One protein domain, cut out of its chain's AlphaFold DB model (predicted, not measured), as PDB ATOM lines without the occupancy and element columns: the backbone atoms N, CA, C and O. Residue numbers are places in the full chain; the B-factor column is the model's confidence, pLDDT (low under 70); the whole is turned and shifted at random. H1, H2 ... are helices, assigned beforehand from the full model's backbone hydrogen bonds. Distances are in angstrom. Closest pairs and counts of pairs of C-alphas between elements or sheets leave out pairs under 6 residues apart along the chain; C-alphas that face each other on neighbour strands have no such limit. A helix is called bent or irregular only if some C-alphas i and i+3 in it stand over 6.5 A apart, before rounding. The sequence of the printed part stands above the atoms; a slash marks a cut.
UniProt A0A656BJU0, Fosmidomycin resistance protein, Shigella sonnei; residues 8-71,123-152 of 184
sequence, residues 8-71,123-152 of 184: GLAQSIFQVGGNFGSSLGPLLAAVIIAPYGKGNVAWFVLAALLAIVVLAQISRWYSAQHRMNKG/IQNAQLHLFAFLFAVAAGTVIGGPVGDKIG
ATOM      1  N   GLY A   8     105.626 260.472 303.175       74.62
ATOM      2  CA  GLY A   8     106.396 261.207 302.168       74.62
ATOM      3  C   GLY A   8     105.981 262.672 302.073       74.62
ATOM      4  O   GLY A   8     106.854 263.533 302.019       74.62
ATOM      5  N   LEU A   9     104.682 262.970 302.158       77.56
ATOM      6  CA  LEU A   9     104.165 264.343 302.231       77.56
ATOM      7  C   LEU A   9     104.673 265.091 303.474       77.56
ATOM      8  O   LEU A   9     105.118 266.230 303.377       77.56
ATOM      9  N   ALA A  10     104.630 264.463 304.651       80.50
ATOM     10  CA  ALA A  10     105.119 265.099 305.876       80.50
ATOM     11  C   ALA A  10     106.631 265.386 305.801       80.50
ATOM     12  O   ALA A  10     107.088 266.464 306.185       80.50
ATOM     13  N   GLN A  11     107.404 264.438 305.262       83.81
ATOM     14  CA  GLN A  11     108.841 264.602 305.069       83.81
ATOM     15  C   GLN A  11     109.164 265.651 303.997       83.81
ATOM     16  O   GLN A  11     110.140 266.385 304.150       83.81
ATOM     17  N   SER A  12     108.388 265.725 302.910       83.94
ATOM     18  CA  SER A  12     108.607 266.738 301.881       83.94
ATOM     19  C   SER A  12     108.325 268.124 302.432       83.94
ATOM     20  O   SER A  12     109.207 268.957 302.305       83.94
ATOM     21  N   ILE A  13     107.206 268.344 303.136       83.06
ATOM     22  CA  ILE A  13     106.861 269.632 303.771       83.06
ATOM     23  C   ILE A  13     107.988 270.125 304.688       83.06
ATOM     24  O   ILE A  13     108.410 271.275 304.578       83.06
ATOM     25  N   PHE A  14     108.529 269.254 305.544       84.69
ATOM     26  CA  PHE A  14     109.652 269.623 306.410       84.69
ATOM     27  C   PHE A  14     110.921 269.959 305.608       84.69
ATOM     28  O   PHE A  14     111.588 270.960 305.865       84.69
ATOM     29  N   GLN A  15     111.237 269.149 304.594       84.94
ATOM     30  CA  GLN A  15     112.387 269.396 303.723       84.94
ATOM     31  C   GLN A  15     112.224 270.629 302.833       84.94
ATOM     32  O   GLN A  15     113.244 271.204 302.456       84.94
ATOM     33  N   VAL A  16     110.997 271.042 302.495       83.94
ATOM     34  CA  VAL A  16     110.748 272.272 301.734       83.94
ATOM     35  C   VAL A  16     111.335 273.441 302.492       83.94
ATOM     36  O   VAL A  16     112.139 274.159 301.920       83.94
ATOM     37  N   GLY A  17     111.002 273.592 303.779       83.75
ATOM     38  CA  GLY A  17     111.507 274.698 304.592       83.75
ATOM     39  C   GLY A  17     113.036 274.757 304.611       83.75
ATOM     40  O   GLY A  17     113.613 275.815 304.375       83.75
ATOM     41  N   GLY A  18     113.695 273.608 304.802       85.75
ATOM     42  CA  GLY A  18     115.157 273.522 304.792       85.75
ATOM     43  C   GLY A  18     115.781 273.851 303.431       85.75
ATOM     44  O   GLY A  18     116.632 274.729 303.344       85.75
ATOM     45  N   ASN A  19     115.351 273.181 302.355       89.50
ATOM     46  CA  ASN A  19     115.937 273.380 301.021       89.50
ATOM     47  C   ASN A  19     115.599 274.754 300.430       89.50
ATOM     48  O   ASN A  19     116.440 275.352 299.767       89.50
ATOM     49  N   PHE A  20     114.392 275.262 300.684       87.69
ATOM     50  CA  PHE A  20     113.987 276.606 300.284       87.69
ATOM     51  C   PHE A  20     114.794 277.671 301.034       87.69
ATOM     52  O   PHE A  20     115.275 278.619 300.423       87.69
ATOM     53  N   GLY A  21     115.027 277.493 302.339       87.75
ATOM     54  CA  GLY A  21     115.930 278.365 303.092       87.75
ATOM     55  C   GLY A  21     117.347 278.376 302.511       87.75
ATOM     56  O   GLY A  21     117.923 279.445 302.310       87.75
ATOM     57  N   SER A  22     117.885 277.201 302.164       87.56
ATOM     58  CA  SER A  22     119.207 277.088 301.534       87.56
ATOM     59  C   SER A  22     119.279 277.753 300.157       87.56
ATOM     60  O   SER A  22     120.308 278.344 299.836       87.56
ATOM     61  N   SER A  23     118.216 277.693 299.344       90.56
ATOM     62  CA  SER A  23     118.196 278.376 298.044       90.56
ATOM     63  C   SER A  23     118.089 279.893 298.190       90.56
ATOM     64  O   SER A  23     118.748 280.620 297.451       90.56
ATOM     65  N   LEU A  24     117.343 280.392 299.180       91.38
ATOM     66  CA  LEU A  24     117.270 281.828 299.457       91.38
ATOM     67  C   LEU A  24     118.633 282.442 299.807       91.38
ATOM     68  O   LEU A  24     118.824 283.626 299.549       91.38
ATOM     69  N   GLY A  25     119.588 281.672 300.339       88.94
ATOM     70  CA  GLY A  25     120.936 282.154 300.660       88.94
ATOM     71  C   GLY A  25     121.626 282.860 299.479       88.94
ATOM     72  O   GLY A  25     121.907 284.054 299.582       88.94
ATOM     73  N   PRO A  26     121.853 282.176 298.344       91.19
ATOM     74  CA  PRO A  26     122.358 282.787 297.112       91.19
ATOM     75  C   PRO A  26     121.543 283.982 296.609       91.19
ATOM     76  O   PRO A  26     122.122 284.990 296.214       91.19
ATOM     77  N   LEU A  27     120.208 283.925 296.668       91.00
ATOM     78  CA  LEU A  27     119.361 285.048 296.245       91.00
ATOM     79  C   LEU A  27     119.609 286.295 297.106       91.00
ATOM     80  O   LEU A  27     119.808 287.394 296.591       91.00
ATOM     81  N   LEU A  28     119.647 286.118 298.424       89.56
ATOM     82  CA  LEU A  28     119.949 287.180 299.379       89.56
ATOM     83  C   LEU A  28     121.389 287.682 299.209       89.56
ATOM     84  O   LEU A  28     121.635 288.885 299.296       89.56
ATOM     85  N   ALA A  29     122.336 286.796 298.893       87.62
ATOM     86  CA  ALA A  29     123.696 287.190 298.547       87.62
ATOM     87  C   ALA A  29     123.737 288.050 297.271       87.62
ATOM     88  O   ALA A  29     124.432 289.064 297.251       87.62
ATOM     89  N   ALA A  30     122.957 287.700 296.245       88.44
ATOM     90  CA  ALA A  30     122.853 288.453 294.998       88.44
ATOM     91  C   ALA A  30     122.239 289.848 295.195       88.44
ATOM     92  O   ALA A  30     122.703 290.815 294.595       88.44
ATOM     93  N   VAL A  31     121.187 289.955 296.013       87.38
ATOM     94  CA  VAL A  31     120.392 291.188 296.162       87.38
ATOM     95  C   VAL A  31     120.936 292.112 297.248       87.38
ATOM     96  O   VAL A  31     120.819 293.326 297.124       87.38
ATOM     97  N   ILE A  32     121.523 291.566 298.317       85.19
ATOM     98  CA  ILE A  32     121.915 292.351 299.496       85.19
ATOM     99  C   ILE A  32     123.438 292.417 299.643       85.19
ATOM    100  O   ILE A  32     123.990 293.490 299.859       85.19
ATOM    101  N   ILE A  33     124.147 291.298 299.514       83.75
ATOM    102  CA  ILE A  33     125.594 291.276 299.798       83.75
ATOM    103  C   ILE A  33     126.403 291.807 298.611       83.75
ATOM    104  O   ILE A  33     127.330 292.591 298.808       83.75
ATOM    105  N   ALA A  34     126.060 291.408 297.384       82.19
ATOM    106  CA  ALA A  34     126.772 291.831 296.182       82.19
ATOM    107  C   ALA A  34     126.740 293.362 295.951       82.19
ATOM    108  O   ALA A  34     127.807 293.906 295.672       82.19
ATOM    109  N   PRO A  35     125.603 294.078 296.102       81.44
ATOM    110  CA  PRO A  35     125.577 295.532 295.911       81.44
ATOM    111  C   PRO A  35     125.988 296.352 297.145       81.44
ATOM    112  O   PRO A  35     126.576 297.416 296.976       81.44
ATOM    113  N   TYR A  36     125.702 295.898 298.374       78.25
ATOM    114  CA  TYR A  36     125.913 296.706 299.593       78.25
ATOM    115  C   TYR A  36     127.119 296.269 300.446       78.25
ATOM    116  O   TYR A  36     127.436 296.901 301.454       78.25
ATOM    117  N   GLY A  37     127.821 295.205 300.052       71.75
ATOM    118  CA  GLY A  37     129.027 294.727 300.724       71.75
ATOM    119  C   GLY A  37     128.779 293.937 302.018       71.75
ATOM    120  O   GLY A  37     127.653 293.715 302.467       71.75
ATOM    121  N   LYS A  38     129.875 293.478 302.641       68.31
ATOM    122  CA  LYS A  38     129.861 292.545 303.789       68.31
ATOM    123  C   LYS A  38     129.234 293.130 305.066       68.31
ATOM    124  O   LYS A  38     128.809 292.365 305.925       68.31
ATOM    125  N   GLY A  39     129.158 294.459 305.199       70.62
ATOM    126  CA  GLY A  39     128.597 295.129 306.383       70.62
ATOM    127  C   GLY A  39     127.111 294.829 306.609       70.62
ATOM    128  O   GLY A  39     126.677 294.668 307.749       70.62
ATOM    129  N   ASN A  40     126.344 294.627 305.533       73.12
ATOM    130  CA  ASN A  40     124.910 294.330 305.618       73.12
ATOM    131  C   ASN A  40     124.609 292.896 306.086       73.12
ATOM    132  O   ASN A  40     123.457 292.572 306.372       73.12
ATOM    133  N   VAL A  41     125.633 292.044 306.220       73.38
ATOM    134  CA  VAL A  41     125.474 290.659 306.683       73.38
ATOM    135  C   VAL A  41     124.949 290.600 308.124       73.38
ATOM    136  O   VAL A  41     124.213 289.678 308.477       73.38
ATOM    137  N   ALA A  42     125.246 291.614 308.946       79.44
ATOM    138  CA  ALA A  42     124.809 291.682 310.341       79.44
ATOM    139  C   ALA A  42     123.275 291.646 310.504       79.44
ATOM    140  O   ALA A  42     122.771 291.064 311.463       79.44
ATOM    141  N   TRP A  43     122.514 292.177 309.541       79.06
ATOM    142  CA  TRP A  43     121.047 292.133 309.578       79.06
ATOM    143  C   TRP A  43     120.487 290.707 309.472       79.06
ATOM    144  O   TRP A  43     119.458 290.403 310.078       79.06
ATOM    145  N   PHE A  44     121.186 289.794 308.790       81.50
ATOM    146  CA  PHE A  44     120.783 288.384 308.734       81.50
ATOM    147  C   PHE A  44     120.971 287.667 310.069       81.50
ATOM    148  O   PHE A  44     120.218 286.743 310.377       81.50
ATOM    149  N   VAL A  45     121.928 288.110 310.889       84.06
ATOM    150  CA  VAL A  45     122.125 287.565 312.238       84.06
ATOM    151  C   VAL A  45     120.901 287.854 313.105       84.06
ATOM    152  O   VAL A  45     120.429 286.964 313.810       84.06
ATOM    153  N   LEU A  46     120.323 289.056 313.002       86.44
ATOM    154  CA  LEU A  46     119.092 289.406 313.720       86.44
ATOM    155  C   LEU A  46     117.910 288.527 313.289       86.44
ATOM    156  O   LEU A  46     117.183 288.012 314.139       86.44
ATOM    157  N   ALA A  47     117.752 288.287 311.984       86.69
ATOM    158  CA  ALA A  47     116.725 287.379 311.472       86.69
ATOM    159  C   ALA A  47     116.925 285.932 311.969       86.69
ATOM    160  O   ALA A  47     115.959 285.269 312.355       86.69
ATOM    161  N   ALA A  48     118.172 285.451 312.023       87.50
ATOM    162  CA  ALA A  48     118.499 284.129 312.554       87.50
ATOM    163  C   ALA A  48     118.183 284.010 314.054       87.50
ATOM    164  O   ALA A  48     117.595 283.015 314.482       87.50
ATOM    165  N   LEU A  49     118.504 285.034 314.851       91.81
ATOM    166  CA  LEU A  49     118.159 285.079 316.275       91.81
ATOM    167  C   LEU A  49     116.644 285.042 316.489       91.81
ATOM    168  O   LEU A  49     116.159 284.278 317.327       91.81
ATOM    169  N   LEU A  50     115.886 285.800 315.695       92.50
ATOM    170  CA  LEU A  50     114.426 285.766 315.743       92.50
ATOM    171  C   LEU A  50     113.888 284.363 315.421       92.50
ATOM    172  O   LEU A  50     113.043 283.846 316.154       92.50
ATOM    173  N   ALA A  51     114.411 283.715 314.377       89.06
ATOM    174  CA  ALA A  51     114.029 282.350 314.021       89.06
ATOM    175  C   ALA A  51     114.314 281.353 315.160       89.06
ATOM    176  O   ALA A  51     113.466 280.509 315.458       89.06
ATOM    177  N   ILE A  52     115.454 281.480 315.850       91.69
ATOM    178  CA  ILE A  52     115.790 280.664 317.029       91.69
ATOM    179  C   ILE A  52     114.761 280.867 318.148       91.69
ATOM    180  O   ILE A  52     114.289 279.886 318.727       91.69
ATOM    181  N   VAL A  53     114.375 282.112 318.441       95.31
ATOM    182  CA  VAL A  53     113.370 282.418 319.474       95.31
ATOM    183  C   VAL A  53     112.020 281.784 319.131       95.31
ATOM    184  O   VAL A  53     111.422 281.122 319.985       95.31
ATOM    185  N   VAL A  54     111.564 281.927 317.884       93.44
ATOM    186  CA  VAL A  54     110.305 281.336 317.402       93.44
ATOM    187  C   VAL A  54     110.349 279.809 317.494       93.44
ATOM    188  O   VAL A  54     109.448 279.194 318.068       93.44
ATOM    189  N   LEU A  55     111.422 279.178 317.007       89.69
ATOM    190  CA  LEU A  55     111.592 277.726 317.085       89.69
ATOM    191  C   LEU A  55     111.642 277.229 318.533       89.69
ATOM    192  O   LEU A  55     111.058 276.186 318.835       89.69
ATOM    193  N   ALA A  56     112.274 277.969 319.445       92.38
ATOM    194  CA  ALA A  56     112.296 277.633 320.866       92.38
ATOM    195  C   ALA A  56     110.894 277.709 321.494       92.38
ATOM    196  O   ALA A  56     110.523 276.833 322.278       92.38
ATOM    197  N   GLN A  57     110.086 278.712 321.136       92.44
ATOM    198  CA  GLN A  57     108.697 278.826 321.594       92.44
ATOM    199  C   GLN A  57     107.831 277.666 321.084       92.44
ATOM    200  O   GLN A  57     107.160 277.015 321.889       92.44
ATOM    201  N   ILE A  58     107.911 277.351 319.787       90.12
ATOM    202  CA  ILE A  58     107.188 276.223 319.178       90.12
ATOM    203  C   ILE A  58     107.619 274.902 319.820       90.12
ATOM    204  O   ILE A  58     106.775 274.084 320.179       90.12
ATOM    205  N   SER A  59     108.923 274.706 320.029       86.12
ATOM    206  CA  SER A  59     109.468 273.491 320.648       86.12
ATOM    207  C   SER A  59     108.973 273.311 322.083       86.12
ATOM    208  O   SER A  59     108.604 272.199 322.469       86.12
ATOM    209  N   ARG A  60     108.911 274.393 322.871       88.94
ATOM    210  CA  ARG A  60     108.350 274.371 324.233       88.94
ATOM    211  C   ARG A  60     106.858 274.046 324.225       88.94
ATOM    212  O   ARG A  60     106.437 273.166 324.974       88.94
ATOM    213  N   TRP A  61     106.079 274.694 323.359       88.94
ATOM    214  CA  TRP A  61     104.643 274.430 323.217       88.94
ATOM    215  C   TRP A  61     104.367 272.977 322.797       88.94
ATOM    216  O   TRP A  61     103.564 272.284 323.423       88.94
ATOM    217  N   TYR A  62     105.105 272.473 321.807       82.31
ATOM    218  CA  TYR A  62     104.986 271.094 321.333       82.31
ATOM    219  C   TYR A  62     105.396 270.071 322.403       82.31
ATOM    220  O   TYR A  62     104.742 269.040 322.570       82.31
ATOM    221  N   SER A  63     106.444 270.368 323.179       77.94
ATOM    222  CA  SER A  63     106.882 269.529 324.304       77.94
ATOM    223  C   SER A  63     105.844 269.480 325.429       77.94
ATOM    224  O   SER A  63     105.646 268.424 326.033       77.94
ATOM    225  N   ALA A  64     105.154 270.594 325.696       79.75
ATOM    226  CA  ALA A  64     104.055 270.645 326.657       79.75
ATOM    227  C   ALA A  64     102.855 269.799 326.190       79.75
ATOM    228  O   ALA A  64     102.311 269.029 326.979       79.75
ATOM    229  N   GLN A  65     102.516 269.850 324.897       77.12
ATOM    230  CA  GLN A  65     101.446 269.038 324.299       77.12
ATOM    231  C   GLN A  65     101.762 267.531 324.283       77.12
ATOM    232  O   GLN A  65     100.895 266.706 324.571       77.12
ATOM    233  N   HIS A  66     103.012 267.133 324.021       64.06
ATOM    234  CA  HIS A  66     103.408 265.714 324.060       64.06
ATOM    235  C   HIS A  66     103.441 265.114 325.465       64.06
ATOM    236  O   HIS A  66     103.225 263.911 325.620       64.06
ATOM    237  N   ARG A  67     103.667 265.926 326.508       62.25
ATOM    238  CA  ARG A  67     103.565 265.459 327.902       62.25
ATOM    239  C   ARG A  67     102.143 265.023 328.271       62.25
ATOM    240  O   ARG A  67     102.007 264.155 329.127       62.25
ATOM    241  N   MET A  68     101.120 265.548 327.593       59.03
ATOM    242  CA  MET A  68      99.708 265.217 327.828       59.03
ATOM    243  C   MET A  68      99.227 263.966 327.070       59.03
ATOM    244  O   MET A  68      98.150 263.464 327.366       59.03
ATOM    245  N   ASN A  69     100.013 263.428 326.125       57.78
ATOM    246  CA  ASN A  69      99.589 262.353 325.213       57.78
ATOM    247  C   ASN A  69     100.400 261.045 325.364       57.78
ATOM    248  O   ASN A  69     100.566 260.269 324.415       57.78
ATOM    249  N   LYS A  70     100.924 260.776 326.568       51.19
ATOM    250  CA  LYS A  70     101.584 259.501 326.888       51.19
ATOM    251  C   LYS A  70     100.544 258.397 327.056       51.19
ATOM    252  O   LYS A  70      99.950 258.261 328.116       51.19
ATOM    253  N   GLY A  71     100.373 257.568 326.032       58.31
ATOM    254  CA  GLY A  71      99.531 256.385 326.181       58.31
ATOM    255  C   GLY A  71      99.246 255.631 324.898       58.31
ATOM    256  O   GLY A  71      98.082 255.437 324.581       58.31
ATOM    257  N   ILE A 123     128.856 288.682 289.791       91.00
ATOM    258  CA  ILE A 123     128.539 287.971 291.043       91.00
ATOM    259  C   ILE A 123     127.021 287.807 291.202       91.00
ATOM    260  O   ILE A 123     126.551 286.731 291.563       91.00
ATOM    261  N   GLN A 124     126.250 288.855 290.898       92.44
ATOM    262  CA  GLN A 124     124.794 288.837 291.013       92.44
ATOM    263  C   GLN A 124     124.171 287.781 290.092       92.44
ATOM    264  O   GLN A 124     123.390 286.949 290.553       92.44
ATOM    265  N   ASN A 125     124.575 287.751 288.820       92.94
ATOM    266  CA  ASN A 125     124.065 286.776 287.859       92.94
ATOM    267  C   ASN A 125     124.471 285.350 288.243       92.94
ATOM    268  O   ASN A 125     123.635 284.447 288.216       92.94
ATOM    269  N   ALA A 126     125.716 285.134 288.664       94.44
ATOM    270  CA  ALA A 126     126.185 283.819 289.085       94.44
ATOM    271  C   ALA A 126     125.441 283.295 290.334       94.44
ATOM    272  O   ALA A 126     125.103 282.112 290.412       94.44
ATOM    273  N   GLN A 127     125.122 284.171 291.292       93.81
ATOM    274  CA  GLN A 127     124.309 283.829 292.464       93.81
ATOM    275  C   GLN A 127     122.840 283.542 292.103       93.81
ATOM    276  O   GLN A 127     122.238 282.642 292.688       93.81
ATOM    277  N   LEU A 128     122.266 284.232 291.106       95.50
ATOM    278  CA  LEU A 128     120.920 283.930 290.594       95.50
ATOM    279  C   LEU A 128     120.840 282.542 289.940       95.50
ATOM    280  O   LEU A 128     119.857 281.832 290.146       95.50
ATOM    281  N   HIS A 129     121.878 282.115 289.215       95.19
ATOM    282  CA  HIS A 129     121.942 280.758 288.659       95.19
ATOM    283  C   HIS A 129     122.040 279.702 289.766       95.19
ATOM    284  O   HIS A 129     121.349 278.683 289.716       95.19
ATOM    285  N   LEU A 130     122.850 279.957 290.802       95.44
ATOM    286  CA  LEU A 130     122.927 279.071 291.964       95.44
ATOM    287  C   LEU A 130     121.587 279.006 292.719       95.44
ATOM    288  O   LEU A 130     121.151 277.916 293.093       95.44
ATOM    289  N   PHE A 131     120.899 280.141 292.891       95.44
ATOM    290  CA  PHE A 131     119.538 280.182 293.434       95.44
ATOM    291  C   PHE A 131     118.582 279.332 292.599       95.44
ATOM    292  O   PHE A 131     117.904 278.480 293.166       95.44
ATOM    293  N   ALA A 132     118.545 279.522 291.278       95.94
ATOM    294  CA  ALA A 132     117.660 278.776 290.388       95.94
ATOM    295  C   ALA A 132     117.893 277.261 290.502       95.94
ATOM    296  O   ALA A 132     116.936 276.495 290.633       95.94
ATOM    297  N   PHE A 133     119.159 276.835 290.550       94.12
ATOM    298  CA  PHE A 133     119.529 275.437 290.762       94.12
ATOM    299  C   PHE A 133     119.027 274.900 292.115       94.12
ATOM    300  O   PHE A 133     118.317 273.893 292.162       94.12
ATOM    301  N   LEU A 134     119.337 275.576 293.227       93.81
ATOM    302  CA  LEU A 134     118.918 275.128 294.563       93.81
ATOM    303  C   LEU A 134     117.396 275.198 294.751       93.81
ATOM    304  O   LEU A 134     116.807 274.353 295.426       93.81
ATOM    305  N   PHE A 135     116.742 276.178 294.134       94.38
ATOM    306  CA  PHE A 135     115.293 276.306 294.132       94.38
ATOM    307  C   PHE A 135     114.640 275.156 293.361       94.38
ATOM    308  O   PHE A 135     113.679 274.572 293.858       94.38
ATOM    309  N   ALA A 136     115.194 274.752 292.214       93.19
ATOM    310  CA  ALA A 136     114.733 273.568 291.490       93.19
ATOM    311  C   ALA A 136     114.878 272.286 292.335       93.19
ATOM    312  O   ALA A 136     113.964 271.459 292.358       93.19
ATOM    313  N   VAL A 137     115.966 272.145 293.104       91.50
ATOM    314  CA  VAL A 137     116.143 271.033 294.063       91.50
ATOM    315  C   VAL A 137     115.075 271.060 295.164       91.50
ATOM    316  O   VAL A 137     114.491 270.018 295.498       91.50
ATOM    317  N   ALA A 138     114.778 272.241 295.715       91.69
ATOM    318  CA  ALA A 138     113.718 272.415 296.704       91.69
ATOM    319  C   ALA A 138     112.347 272.043 296.113       91.69
ATOM    320  O   ALA A 138     111.644 271.208 296.685       91.69
ATOM    321  N   ALA A 139     112.011 272.580 294.936       92.06
ATOM    322  CA  ALA A 139     110.778 272.301 294.203       92.06
ATOM    323  C   ALA A 139     110.611 270.803 293.904       92.06
ATOM    324  O   ALA A 139     109.571 270.221 294.218       92.06
ATOM    325  N   GLY A 140     111.657 270.147 293.394       89.94
ATOM    326  CA  GLY A 140     111.659 268.707 293.142       89.94
ATOM    327  C   GLY A 140     111.403 267.884 294.407       89.94
ATOM    328  O   GLY A 140     110.685 266.887 294.362       89.94
ATOM    329  N   THR A 141     111.900 268.333 295.562       88.81
ATOM    330  CA  THR A 141     111.633 267.679 296.853       88.81
ATOM    331  C   THR A 141     110.184 267.879 297.308       88.81
ATOM    332  O   THR A 141     109.557 266.928 297.788       88.81
ATOM    333  N   VAL A 142     109.633 269.088 297.125       87.69
ATOM    334  CA  VAL A 142     108.225 269.409 297.431       87.69
ATOM    335  C   VAL A 142     107.287 268.522 296.624       87.69
ATOM    336  O   VAL A 142     106.357 267.952 297.188       87.69
ATOM    337  N   ILE A 143     107.541 268.408 295.317       90.38
ATOM    338  CA  ILE A 143     106.699 267.690 294.354       90.38
ATOM    339  C   ILE A 143     106.897 266.175 294.490       90.38
ATOM    340  O   ILE A 143     105.929 265.414 294.505       90.38
ATOM    341  N   GLY A 144     108.142 265.724 294.646       88.25
ATOM    342  CA  GLY A 144     108.496 264.307 294.690       88.25
ATOM    343  C   GLY A 144     107.875 263.546 295.864       88.25
ATOM    344  O   GLY A 144     107.543 262.373 295.709       88.25
ATOM    345  N   GLY A 145     107.653 264.196 297.014       87.06
ATOM    346  CA  GLY A 145     107.005 263.572 298.176       87.06
ATOM    347  C   GLY A 145     105.550 263.147 297.918       87.06
ATOM    348  O   GLY A 145     105.261 261.950 297.930       87.06
ATOM    349  N   PRO A 146     104.627 264.093 297.649       87.75
ATOM    350  CA  PRO A 146     103.236 263.797 297.324       87.75
ATOM    351  C   PRO A 146     103.089 262.896 296.097       87.75
ATOM    352  O   PRO A 146     102.224 262.023 296.098       87.75
ATOM    353  N   VAL A 147     103.907 263.099 295.057       89.94
ATOM    354  CA  VAL A 147     103.860 262.260 293.852       89.94
ATOM    355  C   VAL A 147     104.309 260.838 294.193       89.94
ATOM    356  O   VAL A 147     103.588 259.895 293.885       89.94
ATOM    357  N   GLY A 148     105.415 260.667 294.920       87.94
ATOM    358  CA  GLY A 148     105.906 259.355 295.355       87.94
ATOM    359  C   GLY A 148     104.939 258.603 296.264       87.94
ATOM    360  O   GLY A 148     104.851 257.379 296.168       87.94
ATOM    361  N   ASP A 149     104.186 259.320 297.097       86.94
ATOM    362  CA  ASP A 149     103.126 258.738 297.923       86.94
ATOM    363  C   ASP A 149     101.878 258.354 297.095       86.94
ATOM    364  O   ASP A 149     101.179 257.419 297.477       86.94
ATOM    365  N   LYS A 150     101.591 259.032 295.969       88.81
ATOM    366  CA  LYS A 150     100.431 258.745 295.099       88.81
ATOM    367  C   LYS A 150     100.686 257.640 294.071       88.81
ATOM    368  O   LYS A 150      99.863 256.744 293.940       88.81
ATOM    369  N   ILE A 151     101.787 257.726 293.320       91.38
ATOM    370  CA  ILE A 151     102.075 256.820 292.190       91.38
ATOM    371  C   ILE A 151     103.089 255.725 292.541       91.38
ATOM    372  O   ILE A 151     103.356 254.841 291.734       91.38
ATOM    373  N   GLY A 152     103.660 255.769 293.747       89.00
ATOM    374  CA  GLY A 152     104.656 254.818 294.223       89.00
ATOM    375  C   GLY A 152     106.095 255.297 294.017       89.00
ATOM    376  O   GLY A 152     106.510 255.721 292.937       89.00
TER     377      GLY A 152
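Overview. This is residues 8 to 71 and 123 to 152 of the 184 residues of the protein "Fosmidomycin resistance protein" of Shigella sonnei (UniProt A0A656BJU0). Three long helices lie in one flat, loose layer: H1 and H3 run side by side in opposite directions, and H2 folds back from the end of H1 as the other arm of a narrow V, on the side of H1 away from H3. H1 and H2 meet only at the corner of this V, and residues 45 to 71, of which 45 to 67 belong to H2, stand free. The 94 printed residues have three named helices, in the order H1, H2, H3, and no named strand; the class is all helix. The whole is loose, with a radius of gyration of the C-alphas of 17.7 A, and spans 56 by 38 by 8 A.

Along the chain. H1 is residues 8 to 36, 40.6 A from first to last C-alpha, beginning at C-alpha 8 at (106.396, 261.207, 302.168). It has a kink of 30 degrees near residue 29. H1 is neither bent nor irregular, but only just: C-alphas 31 and 34 are 6.4 A apart. H2 is residues 38 to 67, 44.8 A long, and is the longest helix by residues; C-alpha 67 is at (103.565, 265.459, 327.902). It too is neither bent nor irregular, but only just: C-alphas 39 and 42 are 6.5 A apart. H3 is residues 123 to 151, 40.9 A long, ending at C-alpha 151 at (102.075, 256.820, 292.190). It has a kink of 33 degrees near residue 145, and it is neither bent nor irregular, but only just: C-alphas 142 and 145 are 6.0 A apart.

Arrangement. H1 and H3 touch, with 57 pairs of C-alphas within 8 A; the closest are those of Ala 30 and Gln 124, 4.4 A apart. They run opposite ways at a shallow tilt of 8 degrees, and their centres are 9.7 A apart. H1 and H2 touch only at the corner by their tight link, and only just, with 3 pairs of C-alphas within 8 A. H1 touches H2 with residues 32 to 33 alone, and H2 touches H1 with residues 40 to 41 alone; the closest C-alphas of the two helices, those of Ile 33 and Asn 40, are 6.6 A apart. H1 and H2 run opposite ways at a shallow tilt of 20 degrees, with centres 16.2 A apart. H2 and H3 are apart. O i to N i+4 pairs are within hydrogen-bond range in 19 of 25 cases in H1, 21 of 26 in H2 and 24 of 25 in H3.

Size, cuts and confidence. The C-alphas farthest apart, those of Pro 35 and Gly 71, are 55.9 A apart. Without the stretch that stands free, the body has 67 residues and spans 47 by 22 by 8 A. Residues 72 to 122 are not printed, and C-alphas 71 and 123 are 55.4 A apart across this cut, which lies in the link from H2 to H3. The mean pLDDT of the printed part is 85.3; residue 38 and residues 66 to 71 are under 70.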